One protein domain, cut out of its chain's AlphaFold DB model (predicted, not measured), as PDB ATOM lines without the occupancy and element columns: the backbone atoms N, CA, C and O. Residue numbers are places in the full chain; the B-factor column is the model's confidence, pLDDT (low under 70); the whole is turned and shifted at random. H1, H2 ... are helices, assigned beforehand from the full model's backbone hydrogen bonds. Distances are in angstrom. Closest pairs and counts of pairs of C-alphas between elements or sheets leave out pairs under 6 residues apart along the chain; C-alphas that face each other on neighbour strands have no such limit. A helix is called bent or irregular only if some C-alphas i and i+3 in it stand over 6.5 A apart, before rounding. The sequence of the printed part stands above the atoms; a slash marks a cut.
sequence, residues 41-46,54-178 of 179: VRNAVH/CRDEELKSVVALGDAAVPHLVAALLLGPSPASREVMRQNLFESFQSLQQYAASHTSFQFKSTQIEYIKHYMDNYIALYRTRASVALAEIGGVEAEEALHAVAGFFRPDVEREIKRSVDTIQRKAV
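AT A GLANCE: This is residues 41 to 46 and 54 to 178 of the 179 residues of an uncharacterized protein of Nitrospira moscoviensis (UniProt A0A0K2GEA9). One long helix, H5, runs through the domain. Over its later part the helices H2, H3, H6 and H7 pack on it to form a head, with H1 on H2 and H3, while its first part folds back on the long helix H4 in a helical hairpin that reaches away from the head. The printed part has 131 residues with seven named helices, H1 to H7 in chain order, and no named strand, and the class is all helix. The whole is loose, with a radius of gyration of the C-alphas of 18.0 A, and its outline is a rod spanning 60 by 29 by 25 A.

HOW THE PARTS SIT: The hub is H5, residues 116 to 142, which touches five other helices. With residues 129 to 141 alone it touches H7, residues 160 to 176, at a shallow tilt of 5 degrees, the same way; the closest C-alphas, of Ala 140 and Ser 169, are 4.9 A apart. With residues 131 to 142 alone it touches H3, residues 66 to 79, at a shallow tilt of 26 degrees, opposite ways, closest at the C-alphas of Leu 77 and Arg 132, 4.5 A apart. H6, residues 145 to 153, forms hairpins with H5 and with H7; its closest C-alphas to H5 are those of Ala 147 and Leu 139, 5.4 A apart, and to H7 those of Leu 151 and Ile 166, 6.3 A apart. H2, residues 56 to 63, touches H5 at a steep tilt of 67 degrees, with the C-alphas of Val 63 and Ile 142 closest at 5.3 A. H1, residues 41 to 46, touches H3, with the C-alphas of Val 41 and Ala 69 closest at 6.2 A, and is apart from H5. H4, residues 83 to 106, touches H5 with residues 86 to 97 alone, in a hairpin at a steep tilt of 44 degrees; the C-alphas of Leu 93 and Ile 120 are closest at 5.9 A. H4 is apart from H3 and H7. Every O i to N i+4 pair is within hydrogen-bond range in H1, H2, H4, H5, H6 and H7, and 7 of 10 are in H3.

IN THESE COORDINATES: H5 is 39.3 A long, from C-alpha 116 at (30.511, -45.714, -28.869) to C-alpha 142 at (55.214, -39.222, 0.934). H4 is 35.2 A, H7 24.7 A and H3 20.6 A long. H3 is irregular, with C-alphas 68 and 71 7.1 A apart. H1 begins at C-alpha 41 (42.817, -43.504, 5.171).

THE WHOLE: The C-alphas farthest apart are those of Ser 106 and Val 178, at 61.0 A. Residues 47 to 53 are not printed; C-alphas 46 and 54 are 12.3 A apart across the cut. Of the links that are printed whole, none is long. The mean pLDDT of the printed part is 96.6, and no printed residue is under 70.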
ATOM      1  N   VAL A  41      41.701 -43.505   6.131       95.38
ATOM      2  CA  VAL A  41      42.817 -43.504   5.171       95.38
ATOM      3  C   VAL A  41      42.318 -43.784   3.755       95.38
ATOM      4  O   VAL A  41      42.594 -43.014   2.837       95.38
ATOM      5  N   ARG A  42      41.522 -44.849   3.573       94.44
ATOM      6  CA  ARG A  42      40.948 -45.185   2.262       94.44
ATOM      7  C   ARG A  42      40.131 -44.041   1.682       94.44
ATOM      8  O   ARG A  42      40.269 -43.755   0.500       94.44
ATOM      9  N   ASN A  43      39.304 -43.389   2.494       93.69
ATOM     10  CA  ASN A  43      38.455 -42.296   2.032       93.69
ATOM     11  C   ASN A  43      39.274 -41.074   1.599       93.69
ATOM     12  O   ASN A  43      38.960 -40.475   0.577       93.69
ATOM     13  N   ALA A  44      40.330 -40.723   2.338       94.94
ATOM     14  CA  ALA A  44      41.214 -39.619   1.972       94.94
ATOM     15  C   ALA A  44      41.975 -39.905   0.667       94.94
ATOM     16  O   ALA A  44      42.011 -39.060  -0.228       94.94
ATOM     17  N   VAL A  45      42.517 -41.121   0.520       96.56
ATOM     18  CA  VAL A  45      43.178 -41.552  -0.722       96.56
ATOM     19  C   VAL A  45      42.194 -41.554  -1.891       96.56
ATOM     20  O   VAL A  45      42.505 -41.029  -2.956       96.56
ATOM     21  N   HIS A  46      40.987 -42.086  -1.697       95.31
ATOM     22  CA  HIS A  46      39.935 -42.082  -2.717       95.31
ATOM     23  C   HIS A  46      39.573 -40.655  -3.141       95.31
ATOM     24  O   HIS A  46      39.507 -40.376  -4.336       95.31
ATOM     25  N   CYS A  54      41.281 -30.497  -8.057       81.94
ATOM     26  CA  CYS A  54      42.148 -30.773  -6.918       81.94
ATOM     27  C   CYS A  54      42.892 -29.529  -6.508       81.94
ATOM     28  O   CYS A  54      43.589 -28.905  -7.307       81.94
ATOM     29  N   ARG A  55      42.711 -29.183  -5.242       74.25
ATOM     30  CA  ARG A  55      43.478 -28.171  -4.551       74.25
ATOM     31  C   ARG A  55      44.682 -28.869  -3.937       74.25
ATOM     32  O   ARG A  55      44.674 -30.064  -3.641       74.25
ATOM     33  N   ASP A  56      45.722 -28.090  -3.679       82.31
ATOM     34  CA  ASP A  56      46.919 -28.596  -3.004       82.31
ATOM     35  C   ASP A  56      46.587 -29.224  -1.631       82.31
ATOM     36  O   ASP A  56      47.338 -30.048  -1.117       82.31
ATOM     37  N   GLU A  57      45.437 -28.876  -1.045       87.81
ATOM     38  CA  GLU A  57      44.971 -29.372   0.251       87.81
ATOM     39  C   GLU A  57      44.562 -30.855   0.259       87.81
ATOM     40  O   GLU A  57      44.794 -31.537   1.263       87.81
ATOM     41  N   GLU A  58      44.008 -31.401  -0.832       91.44
ATOM     42  CA  GLU A  58      43.692 -32.838  -0.880       91.44
ATOM     43  C   GLU A  58      44.966 -33.688  -0.917       91.44
ATOM     44  O   GLU A  58      45.058 -34.691  -0.207       91.44
ATOM     45  N   LEU A  59      45.984 -33.253  -1.670       95.31
ATOM     46  CA  LEU A  59      47.287 -33.918  -1.686       95.31
ATOM     47  C   LEU A  59      47.954 -33.840  -0.313       95.31
ATOM     48  O   LEU A  59      48.383 -34.866   0.211       95.31
ATOM     49  N   LYS A  60      47.989 -32.653   0.309       95.31
ATOM     50  CA  LYS A  60      48.537 -32.477   1.666       95.31
ATOM     51  C   LYS A  60      47.862 -33.397   2.678       95.31
ATOM     52  O   LYS A  60      48.544 -33.962   3.527       95.31
ATOM     53  N   SER A  61      46.546 -33.580   2.566       94.38
ATOM     54  CA  SER A  61      45.788 -34.480   3.439       94.38
ATOM     55  C   SER A  61      46.233 -35.935   3.293       94.38
ATOM     56  O   SER A  61      46.368 -36.624   4.297       94.38
ATOM     57  N   VAL A  62      46.509 -36.399   2.069       97.25
ATOM     58  CA  VAL A  62      47.049 -37.748   1.831       97.25
ATOM     59  C   VAL A  62      48.493 -37.866   2.311       97.25
ATOM     60  O   VAL A  62      48.838 -38.850   2.956       97.25
ATOM     61  N   VAL A  63      49.325 -36.856   2.059       97.62
ATOM     62  CA  VAL A  63      50.728 -36.833   2.505       97.62
ATOM     63  C   VAL A  63      50.825 -36.873   4.030       97.62
ATOM     64  O   VAL A  63      51.665 -37.586   4.570       97.62
ATOM     65  N   ALA A  64      49.924 -36.185   4.737       96.94
ATOM     66  CA  ALA A  64      49.860 -36.200   6.197       96.94
ATOM     67  C   ALA A  64      49.548 -37.588   6.792       96.94
ATOM     68  O   ALA A  64      49.816 -37.810   7.971       96.94
ATOM     69  N   LEU A  65      49.003 -38.521   6.002       97.12
ATOM     70  CA  LEU A  65      48.794 -39.912   6.426       97.12
ATOM     71  C   LEU A  65      50.080 -40.750   6.362       97.12
ATOM     72  O   LEU A  65      50.135 -41.807   6.991       97.12
ATOM     73  N   GLY A  66      51.092 -40.300   5.611       97.25
ATOM     74  CA  GLY A  66      52.385 -40.968   5.470       97.25
ATOM     75  C   GLY A  66      52.264 -42.434   5.047       97.25
ATOM     76  O   GLY A  66      51.486 -42.782   4.153       97.25
ATOM     77  N   ASP A  67      53.005 -43.301   5.736       96.94
ATOM     78  CA  ASP A  67      53.108 -44.737   5.449       96.94
ATOM     79  C   ASP A  67      51.751 -45.457   5.440       96.94
ATOM     80  O   ASP A  67      51.552 -46.405   4.682       96.94
ATOM     81  N   ALA A  68      50.767 -44.982   6.214       96.81
ATOM     82  CA  ALA A  68      49.439 -45.592   6.236       96.81
ATOM     83  C   ALA A  68      48.727 -45.513   4.870       96.81
ATOM     84  O   ALA A  68      47.911 -46.378   4.546       96.81
ATOM     85  N   ALA A  69      49.029 -44.497   4.052       98.00
ATOM     86  CA  ALA A  69      48.445 -44.332   2.723       98.00
ATOM     87  C   ALA A  69      49.159 -45.147   1.633       98.00
ATOM     88  O   ALA A  69      48.538 -45.449   0.607       98.00
ATOM     89  N   VAL A  70      50.430 -45.518   1.838       98.25
ATOM     90  CA  VAL A  70      51.286 -46.129   0.807       98.25
ATOM     91  C   VAL A  70      50.655 -47.388   0.197       98.25
ATOM     92  O   VAL A  70      50.477 -47.394  -1.023       98.25
ATOM     93  N   PRO A  71      50.162 -48.387   0.960       97.69
ATOM     94  CA  PRO A  71      49.581 -49.596   0.367       97.69
ATOM     95  C   PRO A  71      48.379 -49.317  -0.549       97.69
ATOM     96  O   PRO A  71      48.177 -49.986  -1.565       97.69
ATOM     97  N   HIS A  72      47.576 -48.303  -0.215       97.69
ATOM     98  CA  HIS A  72      46.418 -47.906  -1.013       97.69
ATOM     99  C   HIS A  72      46.831 -47.207  -2.312       97.69
ATOM    100  O   HIS A  72      46.246 -47.467  -3.366       97.69
ATOM    101  N   LEU A  73      47.856 -46.357  -2.251       98.50
ATOM    102  CA  LEU A  73      48.408 -45.678  -3.420       98.50
ATOM    103  C   LEU A  73      49.135 -46.657  -4.350       98.50
ATOM    104  O   LEU A  73      48.949 -46.585  -5.562       98.50
ATOM    105  N   VAL A  74      49.879 -47.624  -3.807       98.44
ATOM    106  CA  VAL A  74      50.512 -48.697  -4.591       98.44
ATOM    107  C   VAL A  74      49.459 -49.528  -5.327       98.44
ATOM    108  O   VAL A  74      49.590 -49.779  -6.528       98.44
ATOM    109  N   ALA A  75      48.365 -49.898  -4.651       97.88
ATOM    110  CA  ALA A  75      47.260 -50.604  -5.295       97.88
ATOM    111  C   ALA A  75      46.646 -49.788  -6.448       97.88
ATOM    112  O   ALA A  75      46.401 -50.339  -7.523       97.88
ATOM    113  N   ALA A  76      46.447 -48.479  -6.260       98.12
ATOM    114  CA  ALA A  76      45.943 -47.587  -7.305       98.12
ATOM    115  C   ALA A  76      46.932 -47.414  -8.474       98.12
ATOM    116  O   ALA A  76      46.512 -47.389  -9.630       98.12
ATOM    117  N   LEU A  77      48.238 -47.350  -8.204       98.38
ATOM    118  CA  LEU A  77      49.283 -47.271  -9.228       98.38
ATOM    119  C   LEU A  77      49.297 -48.527 -10.116       98.38
ATOM    120  O   LEU A  77      49.325 -48.433 -11.346       98.38
ATOM    121  N   LEU A  78      49.221 -49.709  -9.505       97.88
ATOM    122  CA  LEU A  78      49.250 -50.985 -10.220       97.88
ATOM    123  C   LEU A  78      47.936 -51.246 -10.970       97.88
ATOM    124  O   LEU A  78      47.915 -51.464 -12.189       97.88
ATOM    125  N   LEU A  79      46.822 -51.205 -10.241       97.12
ATOM    126  CA  LEU A  79      45.530 -51.710 -10.707       97.12
ATOM    127  C   LEU A  79      44.638 -50.619 -11.313       97.12
ATOM    128  O   LEU A  79      43.709 -50.939 -12.061       97.12
ATOM    129  N   GLY A  80      44.931 -49.346 -11.042       97.19
ATOM    130  CA  GLY A  80      44.062 -48.228 -11.392       97.19
ATOM    131  C   GLY A  80      42.813 -48.155 -10.497       97.19
ATOM    132  O   GLY A  80      42.840 -48.607  -9.350       97.19
ATOM    133  N   PRO A  81      41.701 -47.594 -11.009       97.56
ATOM    134  CA  PRO A  81      40.432 -47.537 -10.290       97.56
ATOM    135  C   PRO A  81      39.870 -48.935 -10.002       97.56
ATOM    136  O   PRO A  81      40.068 -49.882 -10.771       97.56
ATOM    137  N   SER A  82      39.095 -49.055  -8.919       96.56
ATOM    138  CA  SER A  82      38.449 -50.321  -8.551       96.56
ATOM    139  C   SER A  82      37.510 -50.829  -9.661       96.56
ATOM    140  O   SER A  82      36.951 -50.025 -10.411       96.56
ATOM    141  N   PRO A  83      37.264 -52.151  -9.779       97.00
ATOM    142  CA  PRO A  83      36.332 -52.684 -10.774       97.00
ATOM    143  C   PRO A  83      34.938 -52.047 -10.720       97.00
ATOM    144  O   PRO A  83      34.377 -51.747 -11.769       97.00
ATOM    145  N   ALA A  84      34.422 -51.787  -9.514       96.00
ATOM    146  CA  ALA A  84      33.142 -51.115  -9.325       96.00
ATOM    147  C   ALA A  84      33.173 -49.669  -9.846       96.00
ATOM    148  O   ALA A  84      32.278 -49.275 -10.587       96.00
ATOM    149  N   SER A  85      34.226 -48.904  -9.530       95.94
ATOM    150  CA  SER A  85      34.358 -47.521 -10.009       95.94
ATOM    151  C   SER A  85      34.520 -47.457 -11.535       95.94
ATOM    152  O   SER A  85      33.879 -46.649 -12.206       95.94
ATOM    153  N   ARG A  86      35.279 -48.393 -12.125       98.00
ATOM    154  CA  ARG A  86      35.393 -48.519 -13.589       98.00
ATOM    155  C   ARG A  86      34.049 -48.779 -14.258       98.00
ATOM    156  O   ARG A  86      33.791 -48.208 -15.311       98.00
ATOM    157  N   GLU A  87      33.212 -49.630 -13.672       98.38
ATOM    158  CA  GLU A  87      31.891 -49.914 -14.230       98.38
ATOM    159  C   GLU A  87      30.962 -48.700 -14.133       98.38
ATOM    160  O   GLU A  87      30.323 -48.358 -15.123       98.38
ATOM    161  N   VAL A  88      30.954 -47.994 -12.998       97.19
ATOM    162  CA  VAL A  88      30.197 -46.739 -12.847       97.19
ATOM    163  C   VAL A  88      30.632 -45.716 -13.900       97.19
ATOM    164  O   VAL A  88      29.796 -45.185 -14.627       97.19
ATOM    165  N   MET A  89      31.941 -45.494 -14.058       97.75
ATOM    166  CA  MET A  89      32.465 -44.574 -15.071       97.75
ATOM    167  C   MET A  89      32.085 -45.011 -16.493       97.75
ATOM    168  O   MET A  89      31.685 -44.186 -17.313       97.75
ATOM    169  N   ARG A  90      32.157 -46.311 -16.795       98.56
ATOM    170  CA  ARG A  90      31.777 -46.852 -18.106       98.56
ATOM    171  C   ARG A  90      30.303 -46.594 -18.428       98.56
ATOM    172  O   ARG A  90      29.996 -46.263 -19.572       98.56
ATOM    173  N   GLN A  91      29.408 -46.748 -17.452       98.56
ATOM    174  CA  GLN A  91      27.979 -46.467 -17.625       98.56
ATOM    175  C   GLN A  91      27.727 -44.970 -17.835       98.56
ATOM    176  O   GLN A  91      27.065 -44.602 -18.801       98.56
ATOM    177  N   ASN A  92      28.365 -44.103 -17.044       98.06
ATOM    178  CA  ASN A  92      28.270 -42.650 -17.228       98.06
ATOM    179  C   ASN A  92      28.738 -42.217 -18.630       98.06
ATOM    180  O   ASN A  92      28.115 -41.378 -19.278       98.06
ATOM    181  N   LEU A  93      29.825 -42.811 -19.136       98.44
ATOM    182  CA  LEU A  93      30.318 -42.552 -20.493       98.44
ATOM    183  C   LEU A  93      29.356 -43.055 -21.573       98.44
ATOM    184  O   LEU A  93      29.218 -42.417 -22.616       98.44
ATOM    185  N   PHE A  94      28.698 -44.189 -21.340       98.56
ATOM    186  CA  PHE A  94      27.676 -44.710 -22.242       98.56
ATOM    187  C   PHE A  94      26.472 -43.763 -22.327       98.56
ATOM    188  O   PHE A  94      26.059 -43.402 -23.428       98.56
ATOM    189  N   GLU A  95      25.957 -43.303 -21.187       98.56
ATOM    190  CA  GLU A  95      24.854 -42.335 -21.127       98.56
ATOM    191  C   GLU A  95      25.237 -41.005 -21.793       98.56
ATOM    192  O   GLU A  95      24.501 -40.491 -22.636       98.56
ATOM    193  N   SER A  96      26.439 -40.493 -21.506       98.25
ATOM    194  CA  SER A  96      26.958 -39.272 -22.128       98.25
ATOM    195  C   SER A  96      27.056 -39.393 -23.653       98.25
ATOM    196  O   SER A  96      26.640 -38.487 -24.380       98.25
ATOM    197  N   PHE A  97      27.523 -40.540 -24.160       98.38
ATOM    198  CA  PHE A  97      27.553 -40.821 -25.595       98.38
ATOM    199  C   PHE A  97      26.148 -40.784 -26.215       98.38
ATOM    200  O   PHE A  97      25.960 -40.190 -27.280       98.38
ATOM    201  N   GLN A  98      25.145 -41.376 -25.556       98.06
ATOM    202  CA  GLN A  98      23.761 -41.338 -26.037       98.06
ATOM    203  C   GLN A  98      23.223 -39.904 -26.110       98.06
ATOM    204  O   GLN A  98      22.611 -39.535 -27.116       98.06
ATOM    205  N   SER A  99      23.496 -39.075 -25.098       97.69
ATOM    206  CA  SER A  99      23.121 -37.657 -25.113       97.69
ATOM    207  C   SER A  99      23.795 -36.889 -26.256       97.69
ATOM    208  O   SER A  99      23.133 -36.110 -26.942       97.69
ATOM    209  N   LEU A 100      25.082 -37.140 -26.523       97.50
ATOM    210  CA  LEU A 100      25.808 -36.512 -27.636       97.50
ATOM    211  C   LEU A 100      25.226 -36.892 -29.004       97.50
ATOM    212  O   LEU A 100      25.107 -36.035 -29.878       97.50
ATOM    213  N   GLN A 101      24.814 -38.149 -29.182       97.50
ATOM    214  CA  GLN A 101      24.168 -38.603 -30.416       97.50
ATOM    215  C   GLN A 101      22.804 -37.937 -30.634       97.50
ATOM    216  O   GLN A 101      22.492 -37.513 -31.748       97.50
ATOM    217  N   GLN A 102      22.000 -37.793 -29.577       96.94
ATOM    218  CA  GLN A 102      20.720 -37.074 -29.646       96.94
ATOM    219  C   GLN A 102      20.922 -35.588 -29.970       96.94
ATOM    220  O   GLN A 102      20.182 -35.005 -30.770       96.94
ATOM    221  N   TYR A 103      21.955 -34.977 -29.390       97.56
ATOM    222  CA  TYR A 103      22.322 -33.599 -29.684       97.56
ATOM    223  C   TYR A 103      22.740 -33.432 -31.153       97.56
ATOM    224  O   TYR A 103      22.217 -32.557 -31.841       97.56
ATOM    225  N   ALA A 104      23.589 -34.322 -31.673       97.12
ATOM    226  CA  ALA A 104      23.999 -34.319 -33.079       97.12
ATOM    227  C   ALA A 104      22.825 -34.501 -34.052       97.12
ATOM    228  O   ALA A 104      22.776 -33.843 -35.087       97.12
ATOM    229  N   ALA A 105      21.841 -35.334 -33.705       96.44
ATOM    230  CA  ALA A 105      20.646 -35.518 -34.527       96.44
ATOM    231  C   ALA A 105      19.772 -34.251 -34.626       96.44
ATOM    232  O   ALA A 105      19.076 -34.062 -35.621       96.44
ATOM    233  N   SER A 106      19.809 -33.382 -33.611       97.38
ATOM    234  CA  SER A 106      19.021 -32.141 -33.557       97.38
ATOM    235  C   SER A 106      19.788 -30.886 -33.995       97.38
ATOM    236  O   SER A 106      19.168 -29.841 -34.188       97.38
ATOM    237  N   HIS A 107      21.108 -30.971 -34.194       97.88
ATOM    238  CA  HIS A 107      21.970 -29.827 -34.508       97.88
ATOM    239  C   HIS A 107      22.864 -30.127 -35.714       97.88
ATOM    240  O   HIS A 107      23.963 -30.652 -35.574       97.88
ATOM    241  N   THR A 108      22.427 -29.732 -36.912       95.25
ATOM    242  CA  THR A 108      23.133 -30.026 -38.177       95.25
ATOM    243  C   THR A 108      24.546 -29.439 -38.270       95.25
ATOM    244  O   THR A 108      25.363 -29.935 -39.045       95.25
ATOM    245  N   SER A 109      24.858 -28.405 -37.482       97.12
ATOM    246  CA  SER A 109      26.201 -27.822 -37.374       97.12
ATOM    247  C   SER A 109      27.166 -28.656 -36.524       97.12
ATOM    248  O   SER A 109      28.379 -28.465 -36.623       97.12
ATOM    249  N   PHE A 110      26.661 -29.579 -35.707       96.75
ATOM    250  CA  PHE A 110      27.461 -30.437 -34.844       96.75
ATOM    251  C   PHE A 110      27.539 -31.851 -35.426       96.75
ATOM    252  O   PHE A 110      26.536 -32.541 -35.577       96.75
ATOM    253  N   GLN A 111      28.756 -32.304 -35.733       93.88
ATOM    254  CA  GLN A 111      29.004 -33.665 -36.205       93.88
ATOM    255  C   GLN A 111      29.836 -34.430 -35.188       93.88
ATOM    256  O   GLN A 111      31.008 -34.119 -34.968       93.88
ATOM    257  N   PHE A 112      29.247 -35.476 -34.620       94.06
ATOM    258  CA  PHE A 112      29.947 -36.392 -33.737       94.06
ATOM    259  C   PHE A 112      30.401 -37.627 -34.522       94.06
ATOM    260  O   PHE A 112      29.582 -38.341 -35.095       94.06
ATOM    261  N   LYS A 113      31.720 -37.835 -34.619       94.88
ATOM    262  CA  LYS A 113      32.321 -38.819 -35.544       94.88
ATOM    263  C   LYS A 113      32.814 -40.102 -34.875       94.88
ATOM    264  O   LYS A 113      33.193 -41.029 -35.582       94.88
ATOM    265  N   SER A 114      32.829 -40.160 -33.547       97.06
ATOM    266  CA  SER A 114      33.334 -41.324 -32.816       97.06
ATOM    267  C   SER A 114      32.264 -42.399 -32.680       97.06
ATOM    268  O   SER A 114      31.100 -42.099 -32.407       97.06
ATOM    269  N   THR A 115      32.658 -43.667 -32.784       97.88
ATOM    270  CA  THR A 115      31.794 -44.774 -32.362       97.88
ATOM    271  C   THR A 115      31.696 -44.831 -30.834       97.88
ATOM    272  O   THR A 115      32.540 -44.294 -30.113       97.88
ATOM    273  N   GLN A 116      30.681 -45.528 -30.315       97.94
ATOM    274  CA  GLN A 116      30.511 -45.714 -28.869       97.94
ATOM    275  C   GLN A 116      31.717 -46.412 -28.235       97.94
ATOM    276  O   GLN A 116      32.169 -46.026 -27.159       97.94
ATOM    277  N   ILE A 117      32.247 -47.435 -28.912       98.31
ATOM    278  CA  ILE A 117      33.387 -48.216 -28.426       98.31
ATOM    279  C   ILE A 117      34.632 -47.330 -28.337       98.31
ATOM    280  O   ILE A 117      35.302 -47.335 -27.307       98.31
ATOM    281  N   GLU A 118      34.923 -46.542 -29.374       98.31
ATOM    282  CA  GLU A 118      36.073 -45.628 -29.386       98.31
ATOM    283  C   GLU A 118      35.950 -44.543 -28.316       98.31
ATOM    284  O   GLU A 118      36.919 -44.282 -27.604       98.31
ATOM    285  N   TYR A 119      34.759 -43.951 -28.171       98.19
ATOM    286  CA  TYR A 119      34.489 -42.940 -27.153       98.19
ATOM    287  C   TYR A 119      34.739 -43.497 -25.750       98.19
ATOM    288  O   TYR A 119      35.593 -42.993 -25.023       98.19
ATOM    289  N   ILE A 120      34.061 -44.589 -25.387       98.38
ATOM    290  CA  ILE A 120      34.197 -45.189 -24.055       98.38
ATOM    291  C   ILE A 120      35.646 -45.612 -23.808       98.38
ATOM    292  O   ILE A 120      36.192 -45.304 -22.751       98.38
ATOM    293  N   LYS A 121      36.295 -46.269 -24.779       98.31
ATOM    294  CA  LYS A 121      37.691 -46.694 -24.644       98.31
ATOM    295  C   LYS A 121      38.611 -45.504 -24.368       98.31
ATOM    296  O   LYS A 121      39.393 -45.562 -23.425       98.31
ATOM    297  N   HIS A 122      38.501 -44.431 -25.150       97.75
ATOM    298  CA  HIS A 122      39.341 -43.243 -24.994       97.75
ATOM    299  C   HIS A 122      39.240 -42.644 -23.584       97.75
ATOM    300  O   HIS A 122      40.256 -42.403 -22.930       97.75
ATOM    301  N   TYR A 123      38.018 -42.438 -23.088       98.12
ATOM    302  CA  TYR A 123      37.818 -41.836 -21.770       98.12
ATOM    303  C   TYR A 123      38.162 -42.789 -20.620       98.12
ATOM    304  O   TYR A 123      38.717 -42.338 -19.619       98.12
ATOM    305  N   MET A 124      37.927 -44.096 -20.765       98.44
ATOM    306  CA  MET A 124      38.358 -45.088 -19.774       98.44
ATOM    307  C   MET A 124      39.884 -45.174 -19.673       98.44
ATOM    308  O   MET A 124      40.420 -45.218 -18.564       98.44
ATOM    309  N   ASP A 125      40.593 -45.136 -20.803       98.00
ATOM    310  CA  ASP A 125      42.058 -45.119 -20.816       98.00
ATOM    311  C   ASP A 125      42.607 -43.876 -20.099       98.00
ATOM    312  O   ASP A 125      43.622 -43.961 -19.404       98.00
ATOM    313  N   ASN A 126      41.950 -42.721 -20.252       97.50
ATOM    314  CA  ASN A 126      42.316 -41.487 -19.550       97.50
ATOM    315  C   ASN A 126      41.987 -41.550 -18.056       97.50
ATOM    316  O   ASN A 126      42.794 -41.113 -17.240       97.50
ATOM    317  N   TYR A 127      40.846 -42.130 -17.688       97.69
ATOM    318  CA  TYR A 127      40.449 -42.303 -16.293       97.69
ATOM    319  C   TYR A 127      41.444 -43.184 -15.519       97.69
ATOM    320  O   TYR A 127      41.877 -42.830 -14.421       97.69
ATOM    321  N   ILE A 128      41.894 -44.288 -16.124       98.06
ATOM    322  CA  ILE A 128      42.930 -45.157 -15.546       98.06
ATOM    323  C   ILE A 128      44.274 -44.425 -15.459       98.06
ATOM    324  O   ILE A 128      44.950 -44.506 -14.432       98.06
ATOM    325  N   ALA A 129      44.670 -43.714 -16.521       97.50
ATOM    326  CA  ALA A 129      45.914 -42.947 -16.531       97.50
ATOM    327  C   ALA A 129      45.935 -41.890 -15.416       97.50
ATOM    328  O   ALA A 129      46.921 -41.803 -14.691       97.50
ATOM    329  N   LEU A 130      44.831 -41.162 -15.219       97.00
ATOM    330  CA  LEU A 130      44.695 -40.155 -14.166       97.00
ATOM    331  C   LEU A 130      44.931 -40.742 -12.771       97.00
ATOM    332  O   LEU A 130      45.694 -40.179 -11.989       97.00
ATOM    333  N   TYR A 131      44.320 -41.891 -12.479       97.81
ATOM    334  CA  TYR A 131      44.506 -42.603 -11.215       97.81
ATOM    335  C   TYR A 131      45.975 -42.942 -10.952       97.81
ATOM    336  O   TYR A 131      46.491 -42.687  -9.866       97.81
ATOM    337  N   ARG A 132      46.664 -43.478 -11.963       98.12
ATOM    338  CA  ARG A 132      48.074 -43.869 -11.855       98.12
ATOM    339  C   ARG A 132      48.989 -42.668 -11.650       98.12
ATOM    340  O   ARG A 132      49.823 -42.699 -10.754       98.12
ATOM    341  N   THR A 133      48.783 -41.605 -12.424       97.56
ATOM    342  CA  THR A 133      49.499 -40.328 -12.287       97.56
ATOM    343  C   THR A 133      49.317 -39.743 -10.884       97.56
ATOM    344  O   THR A 133      50.280 -39.350 -10.235       97.56
ATOM    345  N   ARG A 134      48.089 -39.715 -10.356       97.62
ATOM    346  CA  ARG A 134      47.832 -39.183  -9.006       97.62
ATOM    347  C   ARG A 134      48.428 -40.043  -7.903       97.62
ATOM    348  O   ARG A 134      48.923 -39.501  -6.915       97.62
ATOM    349  N   ALA A 135      48.392 -41.362  -8.073       98.25
ATOM    350  CA  ALA A 135      49.036 -42.285  -7.155       98.25
ATOM    351  C   ALA A 135      50.557 -42.082  -7.143       98.25
ATOM    352  O   ALA A 135      51.138 -41.981  -6.066       98.25
ATOM    353  N   SER A 136      51.196 -41.943  -8.312       98.44
ATOM    354  CA  SER A 136      52.644 -41.727  -8.391       98.44
ATOM    355  C   SER A 136      53.071 -40.399  -7.769       98.44
ATOM    356  O   SER A 136      54.098 -40.343  -7.092       98.44
ATOM    357  N   VAL A 137      52.291 -39.331  -7.961       97.94
ATOM    358  CA  VAL A 137      52.543 -38.026  -7.326       97.94
ATOM    359  C   VAL A 137      52.463 -38.141  -5.805       97.94
ATOM    360  O   VAL A 137      53.400 -37.747  -5.120       97.94
ATOM    361  N   ALA A 138      51.394 -38.734  -5.266       98.12
ATOM    362  CA  ALA A 138      51.243 -38.874  -3.818       98.12
ATOM    363  C   ALA A 138      52.333 -39.761  -3.192       98.12
ATOM    364  O   ALA A 138      52.871 -39.405  -2.147       98.12
ATOM    365  N   LEU A 139      52.712 -40.863  -3.851       98.62
ATOM    366  CA  LEU A 139      53.832 -41.710  -3.422       98.62
ATOM    367  C   LEU A 139      55.151 -40.932  -3.374       98.62
ATOM    368  O   LEU A 139      55.897 -41.056  -2.411       98.62
ATOM    369  N   ALA A 140      55.422 -40.091  -4.374       98.25
ATOM    370  CA  ALA A 140      56.613 -39.245  -4.377       98.25
ATOM    371  C   ALA A 140      56.588 -38.146  -3.314       98.25
ATOM    372  O   ALA A 140      57.634 -37.740  -2.797       98.25
ATOM    373  N   GLU A 141      55.398 -37.642  -2.988       97.75
ATOM    374  CA  GLU A 141      55.263 -36.652  -1.934       97.75
ATOM    375  C   GLU A 141      55.487 -37.241  -0.540       97.75
ATOM    376  O   GLU A 141      56.184 -36.614   0.259       97.75
ATOM    377  N   ILE A 142      54.982 -38.455  -0.298       98.00
ATOM    378  CA  ILE A 142      55.214 -39.222   0.934       98.00
ATOM    379  C   ILE A 142      56.682 -39.667   1.035       98.00
ATOM    380  O   ILE A 142      57.317 -39.464   2.067       98.00
ATOM    381  N   GLY A 143      57.242 -40.216  -0.045       97.56
ATOM    382  CA  GLY A 143      58.596 -40.766  -0.072       97.56
ATOM    383  C   GLY A 143      58.720 -42.108   0.659       97.56
ATOM    384  O   GLY A 143      57.744 -42.829   0.839       97.56
ATOM    385  N   GLY A 144      59.947 -42.451   1.057       96.75
ATOM    386  CA  GLY A 144      60.264 -43.725   1.704       96.75
ATOM    387  C   GLY A 144      60.606 -44.850   0.721       96.75
ATOM    388  O   GLY A 144      60.312 -44.776  -0.473       96.75
ATOM    389  N   VAL A 145      61.247 -45.898   1.248       96.81
ATOM    390  CA  VAL A 145      61.769 -47.024   0.452       96.81
ATOM    391  C   VAL A 145      60.641 -47.760  -0.272       96.81
ATOM    392  O   VAL A 145      60.747 -48.011  -1.466       96.81
ATOM    393  N   GLU A 146      59.525 -48.035   0.410       97.50
ATOM    394  CA  GLU A 146      58.385 -48.747  -0.187       97.50
ATOM    395  C   GLU A 146      57.754 -47.961  -1.350       97.50
ATOM    396  O   GLU A 146      57.410 -48.536  -2.385       97.50
ATOM    397  N   ALA A 147      57.636 -46.635  -1.219       98.12
ATOM    398  CA  ALA A 147      57.105 -45.792  -2.285       98.12
ATOM    399  C   ALA A 147      58.042 -45.750  -3.502       98.12
ATOM    400  O   ALA A 147      57.575 -45.831  -4.641       98.12
ATOM    401  N   GLU A 148      59.356 -45.652  -3.275       98.19
ATOM    402  CA  GLU A 148      60.366 -45.692  -4.337       98.19
ATOM    403  C   GLU A 148      60.358 -47.040  -5.071       98.19
ATOM    404  O   GLU A 148      60.274 -47.076  -6.302       98.19
ATOM    405  N   GLU A 149      60.363 -48.149  -4.331       98.00
ATOM    406  CA  GLU A 149      60.294 -49.500  -4.893       98.00
ATOM    407  C   GLU A 149      59.033 -49.698  -5.741       98.00
ATOM    408  O   GLU A 149      59.113 -50.208  -6.863       98.00
ATOM    409  N   ALA A 150      57.874 -49.240  -5.257       98.00
ATOM    410  CA  ALA A 150      56.621 -49.342  -5.994       98.00
ATOM    411  C   ALA A 150      56.641 -48.559  -7.317       98.00
ATOM    412  O   ALA A 150      56.136 -49.050  -8.329       98.00
ATOM    413  N   LEU A 151      57.236 -47.361  -7.332       98.19
ATOM    414  CA  LEU A 151      57.393 -46.557  -8.548       98.19
ATOM    415  C   LEU A 151      58.344 -47.222  -9.552       98.19
ATOM    416  O   LEU A 151      58.058 -47.242 -10.752       98.19
ATOM    417  N   HIS A 152      59.447 -47.807  -9.081       97.88
ATOM    418  CA  HIS A 152      60.386 -48.527  -9.940       97.88
ATOM    419  C   HIS A 152      59.799 -49.814 -10.519       97.88
ATOM    420  O   HIS A 152      60.032 -50.114 -11.693       97.88
ATOM    421  N   ALA A 153      59.002 -50.548  -9.740       97.38
ATOM    422  CA  ALA A 153      58.395 -51.809 -10.161       97.38
ATOM    423  C   ALA A 153      57.463 -51.668 -11.379       97.38
ATOM    424  O   ALA A 153      57.229 -52.646 -12.088       97.38
ATOM    425  N   VAL A 154      56.938 -50.465 -11.633       96.94
ATOM    426  CA  VAL A 154      56.006 -50.188 -12.737       96.94
ATOM    427  C   VAL A 154      56.624 -49.414 -13.908       96.94
ATOM    428  O   VAL A 154      55.922 -49.080 -14.868       96.94
ATOM    429  N   ALA A 155      57.926 -49.130 -13.869       90.88
ATOM    430  CA  ALA A 155      58.601 -48.394 -14.931       90.88
ATOM    431  C   ALA A 155      58.566 -49.166 -16.268       90.88
ATOM    432  O   ALA A 155      58.935 -50.336 -16.330       90.88
ATOM    433  N   GLY A 156      58.147 -48.500 -17.349       91.94
ATOM    434  CA  GLY A 156      58.121 -49.080 -18.700       91.94
ATOM    435  C   GLY A 156      56.872 -49.905 -19.051       91.94
ATOM    436  O   GLY A 156      56.823 -50.501 -20.126       91.94
ATOM    437  N   PHE A 157      55.880 -49.989 -18.156       94.25
ATOM    438  CA  PHE A 157      54.665 -50.789 -18.377       94.25
ATOM    439  C   PHE A 157      53.446 -49.975 -18.830       94.25
ATOM    440  O   PHE A 157      52.394 -50.557 -19.117       94.25
ATOM    441  N   PHE A 158      53.526 -48.644 -18.852       96.12
ATOM    442  CA  PHE A 158      52.347 -47.785 -18.963       96.12
ATOM    443  C   PHE A 158      52.381 -46.874 -20.186       96.12
ATOM    444  O   PHE A 158      53.286 -46.891 -21.009       96.12
ATOM    445  N   ARG A 159      51.314 -46.086 -20.351       96.62
ATOM    446  CA  ARG A 159      51.260 -45.067 -21.396       96.62
ATOM    447  C   ARG A 159      52.409 -44.058 -21.206       96.62
ATOM    448  O   ARG A 159      52.714 -43.725 -20.058       96.62
ATOM    449  N   PRO A 160      52.963 -43.480 -22.288       97.69
ATOM    450  CA  PRO A 160      54.109 -42.573 -22.192       97.69
ATOM    451  C   PRO A 160      53.900 -41.341 -21.299       97.69
ATOM    452  O   PRO A 160      54.860 -40.778 -20.787       97.69
ATOM    453  N   ASP A 161      52.666 -40.862 -21.145       96.94
ATOM    454  CA  ASP A 161      52.331 -39.759 -20.241       96.94
ATOM    455  C   ASP A 161      52.418 -40.159 -18.766       96.94
ATOM    456  O   ASP A 161      53.023 -39.433 -17.980       96.94
ATOM    457  N   VAL A 162      51.897 -41.335 -18.417       98.06
ATOM    458  CA  VAL A 162      52.006 -41.907 -17.067       98.06
ATOM    459  C   VAL A 162      53.465 -42.224 -16.728       98.06
ATOM    460  O   VAL A 162      53.922 -41.925 -15.631       98.06
ATOM    461  N   GLU A 163      54.233 -42.767 -17.676       97.88
ATOM    462  CA  GLU A 163      55.658 -43.070 -17.476       97.88
ATOM    463  C   GLU A 163      56.501 -41.823 -17.202       97.88
ATOM    464  O   GLU A 163      57.377 -41.846 -16.335       97.88
ATOM    465  N   ARG A 164      56.232 -40.718 -17.912       98.00
ATOM    466  CA  ARG A 164      56.901 -39.439 -17.638       98.00
ATOM    467  C   ARG A 164      56.627 -38.960 -16.218       98.00
ATOM    468  O   ARG A 164      57.552 -38.458 -15.581       98.00
ATOM    469  N   GLU A 165      55.397 -39.117 -15.731       98.19
ATOM    470  CA  GLU A 165      55.079 -38.722 -14.360       98.19
ATOM    471  C   GLU A 165      55.739 -39.647 -13.337       98.19
ATOM    472  O   GLU A 165      56.352 -39.155 -12.400       98.19
ATOM    473  N   ILE A 166      55.724 -40.967 -13.546       98.12
ATOM    474  CA  ILE A 166      56.427 -41.916 -12.665       98.12
ATOM    475  C   ILE A 166      57.918 -41.588 -12.584       98.12
ATOM    476  O   ILE A 166      58.483 -41.567 -11.493       98.12
ATOM    477  N   LYS A 167      58.556 -41.268 -13.715       98.06
ATOM    478  CA  LYS A 167      59.959 -40.841 -13.732       98.06
ATOM    479  C   LYS A 167      60.174 -39.584 -12.884       98.06
ATOM    480  O   LYS A 167      61.075 -39.560 -12.053       98.06
ATOM    481  N   ARG A 168      59.328 -38.561 -13.054       98.06
ATOM    482  CA  ARG A 168      59.386 -37.334 -12.244       98.06
ATOM    483  C   ARG A 168      59.194 -37.638 -10.754       98.06
ATOM    484  O   ARG A 168      59.906 -37.066  -9.933       98.06
ATOM    485  N   SER A 169      58.258 -38.524 -10.421       97.94
ATOM    486  CA  SER A 169      57.985 -38.987  -9.061       97.94
ATOM    487  C   SER A 169      59.213 -39.639  -8.421       97.94
ATOM    488  O   SER A 169      59.581 -39.266  -7.309       97.94
ATOM    489  N   VAL A 170      59.902 -40.535  -9.137       97.94
ATOM    490  CA  VAL A 170      61.173 -41.131  -8.683       97.94
ATOM    491  C   VAL A 170      62.226 -40.049  -8.438       97.94
ATOM    492  O   VAL A 170      62.797 -39.983  -7.350       97.94
ATOM    493  N   ASP A 171      62.428 -39.142  -9.400       97.69
ATOM    494  CA  ASP A 171      63.408 -38.060  -9.257       97.69
ATOM    495  C   ASP A 171      63.089 -37.163  -8.038       97.69
ATOM    496  O   ASP A 171      63.991 -36.622  -7.397       97.69
ATOM    497  N   THR A 172      61.805 -36.976  -7.705       97.38
ATOM    498  CA  THR A 172      61.367 -36.226  -6.516       97.38
ATOM    499  C   THR A 172      61.760 -36.921  -5.218       97.38
ATOM    500  O   THR A 172      62.296 -36.245  -4.338       97.38
ATOM    501  N   ILE A 173      61.553 -38.237  -5.095       97.06
ATOM    502  CA  ILE A 173      61.972 -38.989  -3.900       97.06
ATOM    503  C   ILE A 173      63.486 -38.882  -3.719       97.06
ATOM    504  O   ILE A 173      63.960 -38.524  -2.641       97.06
ATOM    505  N   GLN A 174      64.246 -39.097  -4.793       96.38
ATOM    506  CA  GLN A 174      65.707 -39.073  -4.748       96.38
ATOM    507  C   GLN A 174      66.256 -37.708  -4.325       96.38
ATOM    508  O   GLN A 174      67.198 -37.644  -3.539       96.38
ATOM    509  N   ARG A 175      65.643 -36.605  -4.776       96.69
ATOM    510  CA  ARG A 175      66.023 -35.255  -4.321       96.69
ATOM    511  C   ARG A 175      65.736 -35.023  -2.839       96.69
ATOM    512  O   ARG A 175      66.510 -34.328  -2.194       96.69
ATOM    513  N   LYS A 176      64.643 -35.577  -2.307       94.25
ATOM    514  CA  LYS A 176      64.283 -35.462  -0.883       94.25
ATOM    515  C   LYS A 176      65.173 -36.316   0.027       94.25
ATOM    516  O   LYS A 176      65.291 -36.005   1.206       94.25
ATOM    517  N   ALA A 177      65.785 -37.373  -0.507       90.12
ATOM    518  CA  ALA A 177      66.659 -38.275   0.242       90.12
ATOM    519  C   ALA A 177      68.078 -37.719   0.480       90.12
ATOM    520  O   ALA A 177      68.835 -38.309   1.251       90.12
ATOM    521  N   VAL A 178      68.456 -36.613  -0.172       84.75
ATOM    522  CA  VAL A 178      69.760 -35.965   0.030       84.75
ATOM    523  C   VAL A 178      69.678 -35.033   1.252       84.75
ATOM    524  O   VAL A 178      68.890 -34.088   1.208       84.75
TER     525      VAL A 178